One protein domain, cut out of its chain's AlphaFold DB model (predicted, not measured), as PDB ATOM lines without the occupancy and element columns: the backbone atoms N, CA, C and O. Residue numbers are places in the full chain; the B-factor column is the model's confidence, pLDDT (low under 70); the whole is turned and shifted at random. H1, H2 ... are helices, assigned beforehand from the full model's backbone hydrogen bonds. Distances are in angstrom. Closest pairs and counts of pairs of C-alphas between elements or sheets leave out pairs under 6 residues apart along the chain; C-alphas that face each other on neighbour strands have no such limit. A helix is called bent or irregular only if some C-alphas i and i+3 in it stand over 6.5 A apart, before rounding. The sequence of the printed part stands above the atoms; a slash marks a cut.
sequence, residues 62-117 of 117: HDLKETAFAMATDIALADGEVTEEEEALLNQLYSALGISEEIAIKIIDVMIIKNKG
ATOM      1  N   HIS A  62      80.298 136.612 166.666       84.19
ATOM      2  CA  HIS A  62      81.056 137.860 166.835       84.19
ATOM      3  C   HIS A  62      81.608 138.049 168.261       84.19
ATOM      4  O   HIS A  62      82.721 138.532 168.437       84.19
ATOM      5  N   ASP A  63      80.841 137.647 169.268       85.44
ATOM      6  CA  ASP A  63      81.185 137.680 170.690       85.44
ATOM      7  C   ASP A  63      82.280 136.678 171.089       85.44
ATOM      8  O   ASP A  63      82.937 136.865 172.109       85.44
ATOM      9  N   LEU A  64      82.520 135.645 170.278       87.38
ATOM     10  CA  LEU A  64      83.516 134.605 170.548       87.38
ATOM     11  C   LEU A  64      84.815 134.778 169.762       87.38
ATOM     12  O   LEU A  64      85.728 133.970 169.919       87.38
ATOM     13  N   LYS A  65      84.940 135.815 168.932       87.88
ATOM     14  CA  LYS A  65      86.146 136.024 168.121       87.88
ATOM     15  C   LYS A  65      87.394 136.256 168.967       87.88
ATOM     16  O   LYS A  65      88.421 135.636 168.714       87.88
ATOM     17  N   GLU A  66      87.288 137.086 170.002       89.00
ATOM     18  CA  GLU A  66      88.379 137.317 170.957       89.00
ATOM     19  C   GLU A  66      88.734 136.034 171.717       89.00
ATOM     20  O   GLU A  66      89.909 135.719 171.896       89.00
ATOM     21  N   THR A  67      87.727 135.238 172.095       87.44
ATOM     22  CA  THR A  67      87.936 133.933 172.736       87.44
ATOM     23  C   THR A  67      88.653 132.958 171.806       87.44
ATOM     24  O   THR A  67      89.603 132.302 172.224       87.44
ATOM     25  N   ALA A  68      88.252 132.884 170.536       85.94
ATOM     26  CA  ALA A  68      88.895 132.035 169.542       85.94
ATOM     27  C   ALA A  68      90.354 132.450 169.297       85.94
ATOM     28  O   ALA A  68      91.226 131.588 169.211       85.94
ATOM     29  N   PHE A  69      90.633 133.757 169.257       89.88
ATOM     30  CA  PHE A  69      91.999 134.266 169.156       89.88
ATOM     31  C   PHE A  69      92.837 133.930 170.391       89.88
ATOM     32  O   PHE A  69      93.963 133.461 170.251       89.88
ATOM     33  N   ALA A  70      92.284 134.084 171.597       87.69
ATOM     34  CA  ALA A  70      92.961 133.693 172.831       87.69
ATOM     35  C   ALA A  70      93.269 132.191 172.869       87.69
ATOM     36  O   ALA A  70      94.364 131.804 173.266       87.69
ATOM     37  N   MET A  71      92.352 131.341 172.397       83.12
ATOM     38  CA  MET A  71      92.587 129.898 172.282       83.12
ATOM     39  C   MET A  71      93.661 129.558 171.245       83.12
ATOM     40  O   MET A  71      94.500 128.698 171.497       83.12
ATOM     41  N   ALA A  72      93.660 130.222 170.089       83.94
ATOM     42  CA  ALA A  72      94.695 130.025 169.076       83.94
ATOM     43  C   ALA A  72      96.071 130.493 169.571       83.94
ATOM     44  O   ALA A  72      97.068 129.816 169.342       83.94
ATOM     45  N   THR A  73      96.106 131.600 170.312       86.38
ATOM     46  CA  THR A  73      97.312 132.112 170.972       86.38
ATOM     47  C   THR A  73      97.800 131.145 172.051       86.38
ATOM     48  O   THR A  73      98.992 130.901 172.155       86.38
ATOM     49  N   ASP A  74      96.896 130.520 172.811       80.88
ATOM     50  CA  ASP A  74      97.251 129.486 173.796       80.88
ATOM     51  C   ASP A  74      97.999 128.315 173.174       80.88
ATOM     52  O   ASP A  74      98.954 127.778 173.727       80.88
ATOM     53  N   ILE A  75      97.502 127.916 172.008       77.19
ATOM     54  CA  ILE A  75      98.016 126.805 171.231       77.19
ATOM     55  C   ILE A  75      99.363 127.164 170.605       77.19
ATOM     56  O   ILE A  75     100.272 126.338 170.641       77.19
ATOM     57  N   ALA A  76      99.475 128.366 170.038       79.12
ATOM     58  CA  ALA A  76     100.701 128.849 169.418       79.12
ATOM     59  C   ALA A  76     101.820 129.018 170.452       79.12
ATOM     60  O   ALA A  76     102.935 128.607 170.202       79.12
ATOM     61  N   LEU A  77     101.509 129.533 171.645       76.44
ATOM     62  CA  LEU A  77     102.500 129.842 172.683       76.44
ATOM     63  C   LEU A  77     102.692 128.709 173.695       76.44
ATOM     64  O   LEU A  77     103.018 128.962 174.858       76.44
ATOM     65  N   ALA A  78     102.415 127.465 173.306       71.00
ATOM     66  CA  ALA A  78     102.425 126.323 174.220       71.00
ATOM     67  C   ALA A  78     103.818 126.022 174.809       71.00
ATOM     68  O   ALA A  78     103.912 125.381 175.857       71.00
ATOM     69  N   ASP A  79     104.889 126.465 174.152       69.69
ATOM     70  CA  ASP A  79     106.277 126.377 174.614       69.69
ATOM     71  C   ASP A  79     106.767 127.641 175.349       69.69
ATOM     72  O   ASP A  79     107.871 127.645 175.894       69.69
ATOM     73  N   GLY A  80     105.920 128.672 175.457       66.38
ATOM     74  CA  GLY A  80     106.180 129.897 176.213       66.38
ATOM     75  C   GLY A  80     107.036 130.937 175.486       66.38
ATOM     76  O   GLY A  80     107.321 131.985 176.075       66.38
ATOM     77  N   GLU A  81     107.414 130.685 174.233       68.38
ATOM     78  CA  GLU A  81     108.111 131.635 173.366       68.38
ATOM     79  C   GLU A  81     107.244 131.962 172.141       68.38
ATOM     80  O   GLU A  81     106.357 131.205 171.771       68.38
ATOM     81  N   VAL A  82     107.439 133.148 171.558       72.38
ATOM     82  CA  VAL A  82     106.795 133.534 170.294       72.38
ATOM     83  C   VAL A  82     107.900 133.537 169.247       72.38
ATOM     84  O   VAL A  82     108.802 134.377 169.308       72.38
ATOM     85  N   THR A  83     107.863 132.605 168.304       79.25
ATOM     86  CA  THR A  83     108.755 132.645 167.137       79.25
ATOM     87  C   THR A  83     108.259 133.665 166.105       79.25
ATOM     88  O   THR A  83     107.078 134.004 166.071       79.25
ATOM     89  N   GLU A  84     109.136 134.140 165.210       77.75
ATOM     90  CA  GLU A  84     108.731 135.049 164.117       77.75
ATOM     91  C   GLU A  84     107.638 134.432 163.220       77.75
ATOM     92  O   GLU A  84     106.764 135.135 162.708       77.75
ATOM     93  N   GLU A  85     107.662 133.107 163.046       74.94
ATOM     94  CA  GLU A  85     106.661 132.367 162.273       74.94
ATOM     95  C   GLU A  85     105.289 132.371 162.969       74.94
ATOM     96  O   GLU A  85     104.262 132.606 162.326       74.94
ATOM     97  N   GLU A  86     105.258 132.172 164.288       79.69
ATOM     98  CA  GLU A  86     104.032 132.235 165.093       79.69
ATOM     99  C   GLU A  86     103.493 133.658 165.203       79.69
ATOM    100  O   GLU A  86     102.282 133.861 165.113       79.69
ATOM    101  N   GLU A  87     104.367 134.656 165.325       83.25
ATOM    102  CA  GLU A  87     103.973 136.063 165.317       83.25
ATOM    103  C   GLU A  87     103.298 136.432 163.989       83.25
ATOM    104  O   GLU A  87     102.215 137.020 163.973       83.25
ATOM    105  N   ALA A  88     103.883 136.025 162.858       82.88
ATOM    106  CA  ALA A  88     103.286 136.232 161.542       82.88
ATOM    107  C   ALA A  88     101.914 135.544 161.414       82.88
ATOM    108  O   ALA A  88     100.980 136.131 160.857       82.88
ATOM    109  N   LEU A  89     101.770 134.331 161.957       83.19
ATOM    110  CA  LEU A  89     100.505 133.596 161.976       83.19
ATOM    111  C   LEU A  89      99.440 134.305 162.827       83.19
ATOM    112  O   LEU A  89      98.313 134.500 162.367       83.19
ATOM    113  N   LEU A  90      99.782 134.720 164.049       87.12
ATOM    114  CA  LEU A  90      98.872 135.435 164.947       87.12
ATOM    115  C   LEU A  90      98.465 136.790 164.360       87.12
ATOM    116  O   LEU A  90      97.294 137.169 164.455       87.12
ATOM    117  N   ASN A  91      99.387 137.470 163.673       87.50
ATOM    118  CA  ASN A  91      99.116 138.718 162.966       87.50
ATOM    119  C   ASN A  91      98.075 138.548 161.852       87.50
ATOM    120  O   ASN A  91      97.139 139.342 161.722       87.50
ATOM    121  N   GLN A  92      98.192 137.478 161.067       87.38
ATOM    122  CA  GLN A  92      97.188 137.144 160.057       87.38
ATOM    123  C   GLN A  92      95.847 136.775 160.702       87.38
ATOM    124  O   GLN A  92      94.792 137.186 160.216       87.38
ATOM    125  N   LEU A  93      95.877 136.039 161.815       87.25
ATOM    126  CA  LEU A  93      94.676 135.533 162.466       87.25
ATOM    127  C   LEU A  93      93.844 136.633 163.137       87.25
ATOM    128  O   LEU A  93      92.625 136.645 162.957       87.25
ATOM    129  N   TYR A  94      94.455 137.569 163.876       90.62
ATOM    130  CA  TYR A  94      93.686 138.655 164.502       90.62
ATOM    131  C   TYR A  94      93.029 139.538 163.433       90.62
ATOM    132  O   TYR A  94      91.872 139.939 163.588       90.62
ATOM    133  N   SER A  95      93.742 139.785 162.328       89.75
ATOM    134  CA  SER A  95      93.247 140.558 161.189       89.75
ATOM    135  C   SER A  95      92.065 139.853 160.525       89.75
ATOM    136  O   SER A  95      91.015 140.459 160.313       89.75
ATOM    137  N   ALA A  96      92.176 138.540 160.297       87.06
ATOM    138  CA  ALA A  96      91.108 137.742 159.707       87.06
ATOM    139  C   ALA A  96      89.869 137.634 160.621       87.06
ATOM    140  O   ALA A  96      88.734 137.618 160.140       87.06
ATOM    141  N   LEU A  97      90.058 137.623 161.943       87.06
ATOM    142  CA  LEU A  97      88.961 137.695 162.911       87.06
ATOM    143  C   LEU A  97      88.365 139.117 163.008       87.06
ATOM    144  O   LEU A  97      87.207 139.270 163.398       87.06
ATOM    145  N   GLY A  98      89.085 140.156 162.586       88.88
ATOM    146  CA  GLY A  98      88.655 141.551 162.715       88.88
ATOM    147  C   GLY A  98      88.785 142.075 164.145       88.88
ATOM    148  O   GLY A  98      87.972 142.884 164.587       88.88
ATOM    149  N   ILE A  99      89.776 141.572 164.879       91.62
ATOM    150  CA  ILE A  99      90.118 142.020 166.229       91.62
ATOM    151  C   ILE A  99      91.036 143.238 166.103       91.62
ATOM    152  O   ILE A  99      91.869 143.309 165.203       91.62
ATOM    153  N   SER A 100      90.894 144.224 166.988       92.62
ATOM    154  CA  SER A 100      91.821 145.360 167.007       92.62
ATOM    155  C   SER A 100      93.200 144.932 167.507       92.62
ATOM    156  O   SER A 100      93.285 144.184 168.482       92.62
ATOM    157  N   GLU A 101      94.256 145.499 166.931       90.62
ATOM    158  CA  GLU A 101      95.650 145.263 167.332       90.62
ATOM    159  C   GLU A 101      95.869 145.418 168.850       90.62
ATOM    160  O   GLU A 101      96.481 144.560 169.478       90.62
ATOM    161  N   GLU A 102      95.271 146.437 169.479       92.19
ATOM    162  CA  GLU A 102      95.375 146.659 170.931       92.19
ATOM    163  C   GLU A 102      94.851 145.469 171.761       92.19
ATOM    164  O   GLU A 102      95.429 145.110 172.786       92.19
ATOM    165  N   ILE A 103      93.749 144.848 171.327       90.81
ATOM    166  CA  ILE A 103      93.164 143.678 171.995       90.81
ATOM    167  C   ILE A 103      94.021 142.439 171.733       90.81
ATOM    168  O   ILE A 103      94.259 141.662 172.657       90.81
ATOM    169  N   ALA A 104      94.517 142.271 170.505       90.19
ATOM    170  CA  ALA A 104      95.381 141.151 170.148       90.19
ATOM    171  C   ALA A 104      96.666 141.136 170.994       90.19
ATOM    172  O   ALA A 104      96.987 140.108 171.587       90.19
ATOM    173  N   ILE A 105      97.330 142.289 171.140       90.25
ATOM    174  CA  ILE A 105      98.528 142.444 171.982       90.25
ATOM    175  C   ILE A 105      98.219 142.090 173.442       90.25
ATOM    176  O   ILE A 105      98.923 141.282 174.039       90.25
ATOM    177  N   LYS A 106      97.121 142.617 174.006       92.25
ATOM    178  CA  LYS A 106      96.714 142.299 175.388       92.25
ATOM    179  C   LYS A 106      96.494 140.803 175.598       92.25
ATOM    180  O   LYS A 106      96.867 140.276 176.643       92.25
ATOM    181  N   ILE A 107      95.868 140.129 174.634       89.19
ATOM    182  CA  ILE A 107      95.657 138.682 174.696       89.19
ATOM    183  C   ILE A 107      97.010 137.965 174.684       89.19
ATOM    184  O   ILE A 107      97.254 137.158 175.575       89.19
ATOM    185  N   ILE A 108      97.908 138.292 173.752       87.12
ATOM    186  CA  ILE A 108      99.243 137.681 173.662       87.12
ATOM    187  C   ILE A 108     100.021 137.844 174.972       87.12
ATOM    188  O   ILE A 108     100.493 136.850 175.523       87.12
ATOM    189  N   ASP A 109     100.072 139.053 175.532       87.50
ATOM    190  CA  ASP A 109     100.771 139.329 176.792       87.50
ATOM    191  C   ASP A 109     100.245 138.467 177.950       87.50
ATOM    192  O   ASP A 109     101.017 137.864 178.701       87.50
ATOM    193  N   VAL A 110      98.916 138.373 178.087       87.56
ATOM    194  CA  VAL A 110      98.278 137.543 179.119       87.56
ATOM    195  C   VAL A 110      98.612 136.066 178.917       87.56
ATOM    196  O   VAL A 110      98.869 135.359 179.894       87.56
ATOM    197  N   MET A 111      98.651 135.594 177.672       85.56
ATOM    198  CA  MET A 111      98.933 134.193 177.357       85.56
ATOM    199  C   MET A 111     100.402 133.824 177.591       85.56
ATOM    200  O   MET A 111     100.665 132.763 178.152       85.56
ATOM    201  N   ILE A 112     101.349 134.722 177.294       82.25
ATOM    202  CA  ILE A 112     102.769 134.547 177.645       82.25
ATOM    203  C   ILE A 112     102.935 134.407 179.162       82.25
ATOM    204  O   ILE A 112     103.712 133.579 179.634       82.25
ATOM    205  N   ILE A 113     102.215 135.209 179.953       81.25
ATOM    206  CA  ILE A 113     102.259 135.108 181.420       81.25
ATOM    207  C   ILE A 113     101.663 133.777 181.882       81.25
ATOM    208  O   ILE A 113     102.249 133.115 182.737       81.25
ATOM    209  N   LYS A 114     100.517 133.381 181.315       78.31
ATOM    210  CA  LYS A 114      99.827 132.135 181.665       78.31
ATOM    211  C   LYS A 114     100.690 130.902 181.385       78.31
ATOM    212  O   LYS A 114     100.719 130.006 182.215       78.31
ATOM    213  N   ASN A 115     101.403 130.874 180.259       69.62
ATOM    214  CA  ASN A 115     102.158 129.698 179.812       69.62
ATOM    215  C   ASN A 115     103.558 129.584 180.449       69.62
ATOM    216  O   ASN A 115     104.248 128.587 180.249       69.62
ATOM    217  N   LYS A 116     103.973 130.571 181.257       67.06
ATOM    218  CA  LYS A 116     105.219 130.534 182.043       67.06
ATOM    219  C   LYS A 116     105.128 129.727 183.349       67.06
ATOM    220  O   LYS A 116     106.158 129.580 184.011       67.06
ATOM    221  N   GLY A 117     103.950 129.240 183.751       51.34
ATOM    222  CA  GLY A 117     103.722 128.506 185.009       51.34
ATOM    223  C   GLY A 117     102.762 127.336 184.854       51.34
ATOM    224  O   GLY A 117     102.756 126.492 185.778       51.34
TER     225      GLY A 117
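Overview. This is residues 62 to 117 of the 117 residues of the protein "Tellurite resistance TerB family protein" of Okeania sp. SIO2C9 (UniProt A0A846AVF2). Two helices, H1 and H2, lie side by side as a helical hairpin, and a third, H3, crosses H1 obliquely. The centres of the three make a triangle; H3 packs on H1, while its closest approach to H2 is near the tight turn that joins H2 and H3. The printed part has 56 residues with three named helices, H1, H2 and H3 in that order along the chain, and no named strand; the class is all helix. The whole is compact, with a radius of gyration of the C-alphas of 10.4 A, and its C-alphas span 30 by 21 by 17 A along the three main axes.

Arrangement. H1, residues 62 to 76, touches both other helices. H2, residues 84 to 97, touches H1, and the closest C-alphas of the two, those of Lys 65 and Leu 97, are 6.2 A apart. H1 and H2 run opposite ways at a shallow tilt of 11 degrees and form a helical hairpin, with centres 11.6 A apart. H3, residues 101 to 115, touches H1, which meets it with residues 69 to 74 alone; the closest C-alphas, those of Ala 70 and Ile 107, are 6.0 A apart. H1 and H3 run the same way at a steep tilt of 45 degrees, with centres 10.6 A apart. H2 and H3 are close but not clearly touching, with 2 pairs of C-alphas within 8 A; the closest, those of Tyr 94 and Ala 104, are 6.4 A apart. These two run opposite ways at a steep tilt of 51 degrees. In H2 and H3 every O i to N i+4 pair is within hydrogen-bond range; in H1, 9 of 11 are.

Along the chain. H1 runs from His 62, C-alpha at (81.056, 137.860, 166.835), to Ala 76, 21.8 A from first to last C-alpha. It is irregular: C-alphas 63 and 66 are 7.2 A apart, and its line is a rough one. H2 runs from Glu 84, C-alpha at (108.731, 135.049, 164.117), to Leu 97 and measures 20.0 A. H3 runs from Glu 101 to Asn 115, C-alpha at (102.158, 129.698, 179.812), and measures 21.0 A.

Size, cuts and confidence. The two C-alphas farthest apart, those of His 62 and Gly 117, are 30.5 A apart; Gly 117 is the chain's last residue. The printed part has no cut. The link from H1 to H2, 7 residues, is short, the link from H2 to H3, 3 residues, is tight, and no link is long. The mean pLDDT of the printed part is 83.0, and residues 79 to 81 and 115 to 117 are under 70.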